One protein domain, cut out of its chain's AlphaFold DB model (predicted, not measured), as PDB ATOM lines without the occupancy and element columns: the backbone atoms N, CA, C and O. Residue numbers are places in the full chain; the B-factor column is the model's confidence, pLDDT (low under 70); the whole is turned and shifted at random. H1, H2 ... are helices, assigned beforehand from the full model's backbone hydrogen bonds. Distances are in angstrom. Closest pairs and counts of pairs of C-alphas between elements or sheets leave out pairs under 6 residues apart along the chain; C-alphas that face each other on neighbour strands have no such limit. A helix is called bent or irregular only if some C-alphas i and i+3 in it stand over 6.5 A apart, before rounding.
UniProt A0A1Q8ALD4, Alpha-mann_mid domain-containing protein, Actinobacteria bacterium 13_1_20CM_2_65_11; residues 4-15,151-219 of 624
ATOM      1  N   ALA A   4     -10.686 -49.977   7.216       93.81
ATOM      2  CA  ALA A   4     -11.235 -48.727   6.680       93.81
ATOM      3  C   ALA A   4     -11.490 -48.751   5.159       93.81
ATOM      4  O   ALA A   4     -12.527 -48.277   4.695       93.81
ATOM      5  N   THR A   5     -10.585 -49.333   4.362       96.00
ATOM      6  CA  THR A   5     -10.758 -49.426   2.899       96.00
ATOM      7  C   THR A   5     -11.958 -50.298   2.530       96.00
ATOM      8  O   THR A   5     -12.730 -49.946   1.639       96.00
ATOM      9  N   GLU A   6     -12.133 -51.423   3.221       97.12
ATOM     10  CA  GLU A   6     -13.265 -52.323   3.000       97.12
ATOM     11  C   GLU A   6     -14.591 -51.682   3.438       97.12
ATOM     12  O   GLU A   6     -15.573 -51.725   2.694       97.12
ATOM     13  N   ALA A   7     -14.608 -51.009   4.593       98.00
ATOM     14  CA  ALA A   7     -15.767 -50.263   5.081       98.00
ATOM     15  C   ALA A   7     -16.223 -49.180   4.084       98.00
ATOM     16  O   ALA A   7     -17.412 -49.088   3.767       98.00
ATOM     17  N   LEU A   8     -15.282 -48.407   3.530       98.19
ATOM     18  CA  LEU A   8     -15.561 -47.404   2.498       98.19
ATOM     19  C   LEU A   8     -16.169 -48.024   1.235       98.19
ATOM     20  O   LEU A   8     -17.149 -47.498   0.707       98.19
ATOM     21  N   ALA A   9     -15.630 -49.154   0.769       97.56
ATOM     22  CA  ALA A   9     -16.165 -49.853  -0.396       97.56
ATOM     23  C   ALA A   9     -17.604 -50.346  -0.157       97.56
ATOM     24  O   ALA A   9     -18.463 -50.187  -1.027       97.56
ATOM     25  N   ARG A  10     -17.895 -50.883   1.036       97.38
ATOM     26  CA  ARG A  10     -19.246 -51.341   1.404       97.38
ATOM     27  C   ARG A  10     -20.252 -50.193   1.481       97.38
ATOM     28  O   ARG A  10     -21.362 -50.342   0.976       97.38
ATOM     29  N   LEU A  11     -19.874 -49.057   2.071       97.69
ATOM     30  CA  LEU A  11     -20.733 -47.867   2.140       97.69
ATOM     31  C   LEU A  11     -21.052 -47.314   0.746       97.69
ATOM     32  O   LEU A  11     -22.219 -47.063   0.451       97.69
ATOM     33  N   ARG A  12     -20.042 -47.183  -0.127       96.81
ATOM     34  CA  ARG A  12     -20.243 -46.703  -1.504       96.81
ATOM     35  C   ARG A  12     -21.156 -47.640  -2.291       96.81
ATOM     36  O   ARG A  12     -22.124 -47.181  -2.887       96.81
ATOM     37  N   ALA A  13     -20.911 -48.950  -2.212       95.75
ATOM     38  CA  ALA A  13     -21.752 -49.948  -2.868       95.75
ATOM     39  C   ALA A  13     -23.211 -49.894  -2.383       95.75
ATOM     40  O   ALA A  13     -24.128 -49.985  -3.195       95.75
ATOM     41  N   ALA A  14     -23.444 -49.717  -1.077       95.50
ATOM     42  CA  ALA A  14     -24.793 -49.582  -0.529       95.50
ATOM     43  C   ALA A  14     -25.488 -48.290  -0.992       95.50
ATOM     44  O   ALA A  14     -26.658 -48.330  -1.372       95.50
ATOM     45  N   ALA A  15     -24.776 -47.161  -1.004       95.12
ATOM     46  CA  ALA A  15     -25.312 -45.894  -1.497       95.12
ATOM     47  C   ALA A  15     -25.665 -45.975  -2.993       95.12
ATOM     48  O   ALA A  15     -26.733 -45.521  -3.397       95.12
ATOM     49  N   CYS A 151     -32.265 -42.205   2.746       95.06
ATOM     50  CA  CYS A 151     -31.409 -43.379   2.913       95.06
ATOM     51  C   CYS A 151     -30.072 -43.219   2.167       95.06
ATOM     52  O   CYS A 151     -29.011 -43.465   2.741       95.06
ATOM     53  N   PHE A 152     -30.108 -42.725   0.924       95.19
ATOM     54  CA  PHE A 152     -28.904 -42.395   0.160       95.19
ATOM     55  C   PHE A 152     -28.035 -41.372   0.895       95.19
ATOM     56  O   PHE A 152     -26.846 -41.610   1.079       95.19
ATOM     57  N   GLU A 153     -28.625 -40.260   1.346       94.94
ATOM     58  CA  GLU A 153     -27.903 -39.186   2.033       94.94
ATOM     59  C   GLU A 153     -27.233 -39.694   3.319       94.94
ATOM     60  O   GLU A 153     -26.084 -39.349   3.578       94.94
ATOM     61  N   LEU A 154     -27.886 -40.578   4.084       95.44
ATOM     62  CA  LEU A 154     -27.293 -41.205   5.274       95.44
ATOM     63  C   LEU A 154     -26.031 -42.017   4.943       95.44
ATOM     64  O   LEU A 154     -25.003 -41.882   5.618       95.44
ATOM     65  N   LEU A 155     -26.095 -42.851   3.904       97.25
ATOM     66  CA  LEU A 155     -24.967 -43.675   3.465       97.25
ATOM     67  C   LEU A 155     -23.832 -42.812   2.895       97.25
ATOM     68  O   LEU A 155     -22.669 -43.012   3.245       97.25
ATOM     69  N   ASP A 156     -24.177 -41.821   2.073       97.62
ATOM     70  CA  ASP A 156     -23.237 -40.910   1.414       97.62
ATOM     71  C   ASP A 156     -22.510 -40.002   2.422       97.62
ATOM     72  O   ASP A 156     -21.289 -39.865   2.367       97.62
ATOM     73  N   VAL A 157     -23.225 -39.458   3.416       97.56
ATOM     74  CA  VAL A 157     -22.632 -38.679   4.521       97.56
ATOM     75  C   VAL A 157     -21.702 -39.540   5.370       97.56
ATOM     76  O   VAL A 157     -20.631 -39.081   5.769       97.56
ATOM     77  N   THR A 158     -22.077 -40.789   5.653       98.12
ATOM     78  CA  THR A 158     -21.231 -41.676   6.464       98.12
ATOM     79  C   THR A 158     -19.960 -42.065   5.723       98.12
ATOM     80  O   THR A 158     -18.874 -42.036   6.305       98.12
ATOM     81  N   TRP A 159     -20.076 -42.356   4.424       98.50
ATOM     82  CA  TRP A 159     -18.924 -42.568   3.555       98.50
ATOM     83  C   TRP A 159     -17.995 -41.351   3.557       98.50
ATOM     84  O   TRP A 159     -16.800 -41.496   3.811       98.50
ATOM     85  N   ALA A 160     -18.551 -40.153   3.354       98.38
ATOM     86  CA  ALA A 160     -17.801 -38.901   3.321       98.38
ATOM     87  C   ALA A 160     -17.033 -38.653   4.628       98.38
ATOM     88  O   ALA A 160     -15.832 -38.383   4.597       98.38
ATOM     89  N   ARG A 161     -17.699 -38.814   5.778       98.12
ATOM     90  CA  ARG A 161     -17.087 -38.673   7.110       98.12
ATOM     91  C   ARG A 161     -15.915 -39.626   7.309       98.12
ATOM     92  O   ARG A 161     -14.839 -39.184   7.702       98.12
ATOM     93  N   LEU A 162     -16.114 -40.915   7.023       98.62
ATOM     94  CA  LEU A 162     -15.069 -41.924   7.196       98.62
ATOM     95  C   LEU A 162     -13.888 -41.673   6.252       98.62
ATOM     96  O   LEU A 162     -12.739 -41.767   6.674       98.62
ATOM     97  N   ALA A 163     -14.159 -41.313   4.994       98.50
ATOM     98  CA  ALA A 163     -13.122 -41.069   3.998       98.50
ATOM     99  C   ALA A 163     -12.251 -39.863   4.375       98.50
ATOM    100  O   ALA A 163     -11.023 -39.946   4.326       98.50
ATOM    101  N   LEU A 164     -12.883 -38.764   4.795       98.50
ATOM    102  CA  LEU A 164     -12.194 -37.553   5.237       98.50
ATOM    103  C   LEU A 164     -11.406 -37.791   6.521       98.50
ATOM    104  O   LEU A 164     -10.230 -37.442   6.571       98.50
ATOM    105  N   ALA A 165     -12.016 -38.424   7.526       98.12
ATOM    106  CA  ALA A 165     -11.339 -38.744   8.777       98.12
ATOM    107  C   ALA A 165     -10.102 -39.624   8.540       98.12
ATOM    108  O   ALA A 165      -9.015 -39.298   9.010       98.12
ATOM    109  N   ASN A 166     -10.235 -40.675   7.726       97.81
ATOM    110  CA  ASN A 166      -9.117 -41.541   7.353       97.81
ATOM    111  C   ASN A 166      -7.984 -40.785   6.640       97.81
ATOM    112  O   ASN A 166      -6.824 -41.154   6.775       97.81
ATOM    113  N   ALA A 167      -8.295 -39.732   5.881       97.06
ATOM    114  CA  ALA A 167      -7.285 -38.945   5.175       97.06
ATOM    115  C   ALA A 167      -6.577 -37.898   6.050       97.06
ATOM    116  O   ALA A 167      -5.437 -37.536   5.754       97.06
ATOM    117  N   VAL A 168      -7.239 -37.388   7.095       97.12
ATOM    118  CA  VAL A 168      -6.677 -36.353   7.984       97.12
ATOM    119  C   VAL A 168      -6.096 -36.907   9.285       97.12
ATOM    120  O   VAL A 168      -5.465 -36.149  10.021       97.12
ATOM    121  N   ALA A 169      -6.304 -38.193   9.583       96.94
ATOM    122  CA  ALA A 169      -5.703 -38.860  10.731       96.94
ATOM    123  C   ALA A 169      -4.169 -38.782  10.652       96.94
ATOM    124  O   ALA A 169      -3.551 -39.293   9.720       96.94
ATOM    125  N   ALA A 170      -3.556 -38.112  11.627       94.81
ATOM    126  CA  ALA A 170      -2.130 -37.797  11.634       94.81
ATOM    127  C   ALA A 170      -1.345 -38.548  12.721       94.81
ATOM    128  O   ALA A 170      -0.118 -38.637  12.641       94.81
ATOM    129  N   ASP A 171      -2.029 -39.086  13.732       95.75
ATOM    130  CA  ASP A 171      -1.417 -39.792  14.857       95.75
ATOM    131  C   ASP A 171      -2.079 -41.163  15.126       95.75
ATOM    132  O   ASP A 171      -3.164 -41.455  14.610       95.75
ATOM    133  N   PRO A 172      -1.439 -42.045  15.922       96.56
ATOM    134  CA  PRO A 172      -1.974 -43.378  16.198       96.56
ATOM    135  C   PRO A 172      -3.328 -43.393  16.922       96.56
ATOM    136  O   PRO A 172      -4.069 -44.363  16.773       96.56
ATOM    137  N   GLN A 173      -3.657 -42.361  17.707       95.88
ATOM    138  CA  GLN A 173      -4.949 -42.272  18.387       95.88
ATOM    139  C   GLN A 173      -6.055 -41.974  17.370       95.88
ATOM    140  O   GLN A 173      -7.064 -42.673  17.343       95.88
ATOM    141  N   GLN A 174      -5.832 -41.003  16.488       96.56
ATOM    142  CA  GLN A 174      -6.746 -40.673  15.396       96.56
ATOM    143  C   GLN A 174      -6.929 -41.851  14.433       96.56
ATOM    144  O   GLN A 174      -8.048 -42.132  14.010       96.56
ATOM    145  N   GLN A 175      -5.859 -42.596  14.133       96.81
ATOM    146  CA  GLN A 175      -5.977 -43.816  13.331       96.81
ATOM    147  C   GLN A 175      -6.835 -44.874  14.042       96.81
ATOM    148  O   GLN A 175      -7.650 -45.530  13.399       96.81
ATOM    149  N   ALA A 176      -6.699 -45.030  15.363       96.38
ATOM    150  CA  ALA A 176      -7.528 -45.957  16.129       96.38
ATOM    151  C   ALA A 176      -9.015 -45.551  16.141       96.38
ATOM    152  O   ALA A 176      -9.874 -46.428  16.072       96.38
ATOM    153  N   GLU A 177      -9.328 -44.250  16.180       97.25
ATOM    154  CA  GLU A 177     -10.702 -43.734  16.029       97.25
ATOM    155  C   GLU A 177     -11.292 -44.096  14.654       97.25
ATOM    156  O   GLU A 177     -12.423 -44.578  14.569       97.25
ATOM    157  N   VAL A 178     -10.506 -43.945  13.582       98.19
ATOM    158  CA  VAL A 178     -10.904 -44.332  12.217       98.19
ATOM    159  C   VAL A 178     -11.148 -45.837  12.105       98.19
ATOM    160  O   VAL A 178     -12.164 -46.244  11.539       98.19
ATOM    161  N   GLU A 179     -10.266 -46.673  12.656       97.75
ATOM    162  CA  GLU A 179     -10.453 -48.129  12.622       97.75
ATOM    163  C   GLU A 179     -11.655 -48.575  13.463       97.75
ATOM    164  O   GLU A 179     -12.427 -49.428  13.029       97.75
ATOM    165  N   ALA A 180     -11.893 -47.953  14.622       97.50
ATOM    166  CA  ALA A 180     -13.085 -48.221  15.426       97.50
ATOM    167  C   ALA A 180     -14.377 -47.860  14.669       97.50
ATOM    168  O   ALA A 180     -15.343 -48.628  14.684       97.50
ATOM    169  N   ALA A 181     -14.390 -46.724  13.968       98.25
ATOM    170  CA  ALA A 181     -15.501 -46.326  13.109       98.25
ATOM    171  C   ALA A 181     -15.692 -47.302  11.931       98.25
ATOM    172  O   ALA A 181     -16.820 -47.697  11.630       98.25
ATOM    173  N   ALA A 182     -14.603 -47.748  11.299       98.38
ATOM    174  CA  ALA A 182     -14.646 -48.755  10.242       98.38
ATOM    175  C   ALA A 182     -15.206 -50.097  10.743       98.38
ATOM    176  O   ALA A 182     -16.051 -50.696  10.078       98.38
ATOM    177  N   ASP A 183     -14.827 -50.543  11.940       98.06
ATOM    178  CA  ASP A 183     -15.362 -51.759  12.560       98.06
ATOM    179  C   ASP A 183     -16.872 -51.671  12.830       98.06
ATOM    180  O   ASP A 183     -17.591 -52.666  12.676       98.06
ATOM    181  N   LEU A 184     -17.379 -50.495  13.219       97.94
ATOM    182  CA  LEU A 184     -18.820 -50.252  13.371       97.94
ATOM    183  C   LEU A 184     -19.549 -50.368  12.028       97.94
ATOM    184  O   LEU A 184     -20.590 -51.027  11.945       97.94
ATOM    185  N   VAL A 185     -18.975 -49.814  10.956       97.69
ATOM    186  CA  VAL A 185     -19.491 -50.003   9.590       97.69
ATOM    187  C   VAL A 185     -19.501 -51.486   9.230       97.69
ATOM    188  O   VAL A 185     -20.498 -51.986   8.709       97.69
ATOM    189  N   MET A 186     -18.437 -52.222   9.563       97.25
ATOM    190  CA  MET A 186     -18.353 -53.645   9.242       97.25
ATOM    191  C   MET A 186     -19.428 -54.483   9.946       97.25
ATOM    192  O   MET A 186     -19.943 -55.433   9.348       97.25
ATOM    193  N   LYS A 187     -19.804 -54.100  11.173       95.44
ATOM    194  CA  LYS A 187     -20.888 -54.706  11.970       95.44
ATOM    195  C   LYS A 187     -22.288 -54.240  11.555       95.44
ATOM    196  O   LYS A 187     -23.277 -54.856  11.952       95.44
ATOM    197  N   THR A 188     -22.388 -53.173  10.766       95.25
ATOM    198  CA  THR A 188     -23.661 -52.639  10.277       95.25
ATOM    199  C   THR A 188     -24.151 -53.446   9.073       95.25
ATOM    200  O   THR A 188     -23.397 -53.775   8.152       95.25
ATOM    201  N   ASN A 189     -25.442 -53.784   9.068       92.25
ATOM    202  CA  ASN A 189     -26.063 -54.525   7.976       92.25
ATOM    203  C   ASN A 189     -26.416 -53.593   6.804       92.25
ATOM    204  O   ASN A 189     -27.554 -53.157   6.658       92.25
ATOM    205  N   LEU A 190     -25.431 -53.298   5.959       93.38
ATOM    206  CA  LEU A 190     -25.603 -52.440   4.780       93.38
ATOM    207  C   LEU A 190     -26.363 -53.114   3.619       93.38
ATOM    208  O   LEU A 190     -26.690 -52.453   2.634       93.38
ATOM    209  N   ASP A 191     -26.667 -54.409   3.723       87.62
ATOM    210  CA  ASP A 191     -27.440 -55.151   2.716       87.62
ATOM    211  C   ASP A 191     -28.953 -54.981   2.888       87.62
ATOM    212  O   ASP A 191     -29.731 -55.423   2.046       87.62
ATOM    213  N   ARG A 192     -29.380 -54.295   3.956       84.38
ATOM    214  CA  ARG A 192     -30.760 -53.831   4.142       84.38
ATOM    215  C   ARG A 192     -30.800 -52.327   4.434       84.38
ATOM    216  O   ARG A 192     -31.042 -51.944   5.573       84.38
ATOM    217  N   PRO A 193     -30.585 -51.466   3.427       80.38
ATOM    218  CA  PRO A 193     -30.591 -50.013   3.604       80.38
ATOM    219  C   PRO A 193     -31.854 -49.411   4.254       80.38
ATOM    220  O   PRO A 193     -31.786 -48.344   4.856       80.38
ATOM    221  N   GLY A 194     -33.008 -50.075   4.159       78.75
ATOM    222  CA  GLY A 194     -34.231 -49.647   4.851       78.75
ATOM    223  C   GLY A 194     -34.425 -50.190   6.269       78.75
ATOM    224  O   GLY A 194     -35.512 -50.041   6.821       78.75
ATOM    225  N   ASP A 195     -33.415 -50.836   6.855       86.12
ATOM    226  CA  ASP A 195     -33.430 -51.235   8.263       86.12
ATOM    227  C   ASP A 195     -33.559 -49.981   9.159       86.12
ATOM    228  O   ASP A 195     -32.723 -49.077   9.055       86.12
ATOM    229  N   PRO A 196     -34.575 -49.883  10.041       85.00
ATOM    230  CA  PRO A 196     -34.718 -48.747  10.952       85.00
ATOM    231  C   PRO A 196     -33.523 -48.578  11.905       85.00
ATOM    232  O   PRO A 196     -33.277 -47.463  12.363       85.00
ATOM    233  N   ASP A 197     -32.742 -49.635  12.148       89.56
ATOM    234  CA  ASP A 197     -31.510 -49.559  12.937       89.56
ATOM    235  C   ASP A 197     -30.320 -48.987  12.144       89.56
ATOM    236  O   ASP A 197     -29.253 -48.769  12.722       89.56
ATOM    237  N   LEU A 198     -30.446 -48.762  10.830       93.06
ATOM    238  CA  LEU A 198     -29.341 -48.248  10.020       93.06
ATOM    239  C   LEU A 198     -28.931 -46.847  10.478       93.06
ATOM    240  O   LEU A 198     -27.765 -46.626  10.786       93.06
ATOM    241  N   ALA A 199     -29.883 -45.915  10.542       93.88
ATOM    242  CA  ALA A 199     -29.616 -44.531  10.927       93.88
ATOM    243  C   ALA A 199     -28.880 -44.414  12.280       93.88
ATOM    244  O   ALA A 199     -27.796 -43.831  12.283       93.88
ATOM    245  N   PRO A 200     -29.358 -45.011  13.395       95.75
ATOM    246  CA  PRO A 200     -28.648 -44.925  14.672       95.75
ATOM    247  C   PRO A 200     -27.256 -45.578  14.629       95.75
ATOM    248  O   PRO A 200     -26.310 -45.024  15.181       95.75
ATOM    249  N   LYS A 201     -27.073 -46.695  13.909       96.19
ATOM    250  CA  LYS A 201     -25.741 -47.313  13.748       96.19
ATOM    251  C   LYS A 201     -24.773 -46.417  12.973       96.19
ATOM    252  O   LYS A 201     -23.600 -46.330  13.324       96.19
ATOM    253  N   LEU A 202     -25.237 -45.728  11.931       96.31
ATOM    254  CA  LEU A 202     -24.407 -44.778  11.185       96.31
ATOM    255  C   LEU A 202     -24.138 -43.487  11.984       96.31
ATOM    256  O   LEU A 202     -23.088 -42.864  11.818       96.31
ATOM    257  N   GLU A 203     -25.032 -43.103  12.898       95.62
ATOM    258  CA  GLU A 203     -24.760 -42.044  13.877       95.62
ATOM    259  C   GLU A 203     -23.639 -42.438  14.850       95.62
ATOM    260  O   GLU A 203     -22.770 -41.608  15.119       95.62
ATOM    261  N   GLU A 204     -23.582 -43.694  15.308       97.19
ATOM    262  CA  GLU A 204     -22.465 -44.205  16.122       97.19
ATOM    263  C   GLU A 204     -21.123 -44.114  15.379       97.19
ATOM    264  O   GLU A 204     -20.120 -43.712  15.971       97.19
ATOM    265  N   VAL A 205     -21.104 -44.408  14.071       97.56
ATOM    266  CA  VAL A 205     -19.915 -44.209  13.218       97.56
ATOM    267  C   VAL A 205     -19.499 -42.735  13.225       97.56
ATOM    268  O   VAL A 205     -18.326 -42.421  13.412       97.56
ATOM    269  N   GLY A 206     -20.454 -41.814  13.069       95.88
ATOM    270  CA  GLY A 206     -20.188 -40.376  13.145       95.88
ATOM    271  C   GLY A 206     -19.652 -39.932  14.511       95.88
ATOM    272  O   GLY A 206     -18.732 -39.118  14.569       95.88
ATOM    273  N   ALA A 207     -20.187 -40.485  15.602       96.81
ATOM    274  CA  ALA A 207     -19.742 -40.194  16.962       96.81
ATOM    275  C   ALA A 207     -18.322 -40.714  17.236       96.81
ATOM    276  O   ALA A 207     -17.530 -40.014  17.866       96.81
ATOM    277  N   ALA A 208     -17.973 -41.895  16.716       97.50
ATOM    278  CA  ALA A 208     -16.623 -42.454  16.811       97.50
ATOM    279  C   ALA A 208     -15.565 -41.582  16.112       97.50
ATOM    280  O   ALA A 208     -14.406 -41.590  16.511       97.50
ATOM    281  N   LEU A 209     -15.969 -40.791  15.111       97.50
ATOM    282  CA  LEU A 209     -15.101 -39.879  14.359       97.50
ATOM    283  C   LEU A 209     -15.086 -38.441  14.909       97.50
ATOM    284  O   LEU A 209     -14.464 -37.559  14.310       97.50
ATOM    285  N   ALA A 210     -15.767 -38.165  16.028       94.88
ATOM    286  CA  ALA A 210     -15.926 -36.805  16.544       94.88
ATOM    287  C   ALA A 210     -14.587 -36.117  16.877       94.88
ATOM    288  O   ALA A 210     -14.470 -34.904  16.690       94.88
ATOM    289  N   GLY A 211     -13.569 -36.878  17.304       95.31
ATOM    290  CA  GLY A 211     -12.230 -36.366  17.611       95.31
ATOM    291  C   GLY A 211     -11.496 -35.775  16.402       95.31
ATOM    292  O   GLY A 211     -10.701 -34.849  16.553       95.31
ATOM    293  N   LEU A 212     -11.828 -36.218  15.185       96.88
ATOM    294  CA  LEU A 212     -11.265 -35.686  13.938       96.88
ATOM    295  C   LEU A 212     -12.071 -34.519  13.350       96.88
ATOM    296  O   LEU A 212     -11.664 -33.945  12.338       96.88
ATOM    297  N   GLY A 213     -13.195 -34.138  13.968       94.31
ATOM    298  CA  GLY A 213     -14.116 -33.139  13.426       94.31
ATOM    299  C   GLY A 213     -13.450 -31.796  13.116       94.31
ATOM    300  O   GLY A 213     -13.686 -31.231  12.051       94.31
ATOM    301  N   GLU A 214     -12.571 -31.308  13.996       93.75
ATOM    302  CA  GLU A 214     -11.833 -30.058  13.767       93.75
ATOM    303  C   GLU A 214     -10.817 -30.193  12.622       93.75
ATOM    304  O   GLU A 214     -10.716 -29.303  11.779       93.75
ATOM    305  N   SER A 215     -10.105 -31.323  12.545       95.75
ATOM    306  CA  SER A 215      -9.165 -31.612  11.454       95.75
ATOM    307  C   SER A 215      -9.859 -31.640  10.098       95.75
ATOM    308  O   SER A 215      -9.350 -31.054   9.146       95.75
ATOM    309  N   VAL A 216     -11.043 -32.251  10.020       97.12
ATOM    310  CA  VAL A 216     -11.854 -32.250   8.798       97.12
ATOM    311  C   VAL A 216     -12.384 -30.847   8.489       97.12
ATOM    312  O   VAL A 216     -12.357 -30.431   7.336       97.12
ATOM    313  N   ARG A 217     -12.810 -30.078   9.501       94.81
ATOM    314  CA  ARG A 217     -13.324 -28.705   9.332       94.81
ATOM    315  C   ARG A 217     -12.263 -27.717   8.834       94.81
ATOM    316  O   ARG A 217     -12.624 -26.684   8.278       94.81
ATOM    317  N   ARG A 218     -10.970 -28.014   9.031       94.94
ATOM    318  CA  ARG A 218      -9.857 -27.241   8.449       94.94
ATOM    319  C   ARG A 218      -9.748 -27.405   6.933       94.94
ATOM    320  O   ARG A 218      -9.160 -26.537   6.296       94.94
ATOM    321  N   LEU A 219     -10.315 -28.471   6.368       96.88
ATOM    322  CA  LEU A 219     -10.509 -28.571   4.928       96.88
ATOM    323  C   LEU A 219     -11.689 -27.686   4.519       96.88
ATOM    324  O   LEU A 219     -12.732 -27.674   5.181       96.88
TER     325      LEU A 219
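This is residues 4 to 15 and 151 to 219 of the 624 residues of the protein "Alpha-mann_mid domain-containing protein" of Actinobacteria bacterium 13_1_20CM_2_65_11 (UniProt A0A1Q8ALD4). Four helices, H1 to H4, form a compact bundle that runs up and down, each against the one before it, and a short fifth helix, H5, crosses one end at the last residues of H2. Within the bundle H2 and H3 touch each other and lie between H1 and H4, which are apart. The 10-residue link from H3 to H4 lies at the opposite end of the bundle from H5. The printed part has 81 residues with five named helices, in the order H1, H2, H3, H4, H5, and no named strand; the class is all helix. The whole is compact, with a radius of gyration of the C-alphas of 11.8 A, and elongated, spanning 35 by 21 by 19 A.

H2, the longest helix, holds residues 151 to 168 and is 26.2 A long, from C-alpha 151 at (-31.409, -43.379, 2.913) to C-alpha 168 at (-6.677, -36.353, 7.984). H3 holds residues 172 to 187 and is 22.4 A long. H1, residues 4 to 15, is 16.5 A long and begins with C-alpha 4 at (-11.235, -48.727, 6.680). H4, residues 198 to 208, is 15.5 A long. H5, residues 210 to 217, is 11.2 A long and ends with C-alpha 217 at (-13.324, -28.705, 9.332); it is irregular, with C-alphas 211 and 214 7.4 A apart.

H2 and H3 are the hubs, touching four helices each. They form a helical hairpin at a shallow tilt of 25 degrees, opposite ways; residues 162 to 166 of H2 touch residues 175 to 182 of H3, and the closest C-alphas, of Asn 166 and Val 178, are 5.9 A apart. H1 touches H2 at a shallow tilt of 22 degrees, opposite ways, closest at the C-alphas of Ala 15 and Phe 152, 5.3 A. H1 touches H3 at a steep tilt of 41 degrees, the same way, closest at the C-alphas of Ala 4 and Ala 182, 4.9 A. H3 and H4 form a second helical hairpin at a shallow tilt of 10 degrees, opposite ways, closest at the C-alphas of Ala 181 and Val 205, 4.9 A. H4 touches residues 154 to 162 of H2 at a shallow tilt of 17 degrees, the same way, closest at the C-alphas of Thr 158 and Leu 202, 6.5 A. H5 touches residues 164 to 168 of H2, about perpendicular at 82 degrees, closest at the C-alphas of Ala 165 and Leu 212, 6.0 A. H5 and H3 only just touch, with 3 pairs of C-alphas within 8 A. H4 and H5 meet only through their link, and H1 is apart from H4 and H5. In H1, H2, H3 and H4 every O i to N i+4 pair is within hydrogen-bond range; in H5 2 of 4 are, beside 4 of 5 O i to N i+3 pairs.

The two C-alphas farthest apart, of Asp 171 and Gly 194, are 35.7 A apart. Residues 16 to 150 are cut out, and C-alphas 15 and 151 are 7.9 A apart across the cut. The links H2 to H3 and H4 to H5 are tight, and H3 to H4 is short. The mean pLDDT of the printed part is 95.5, and no printed residue is under 70.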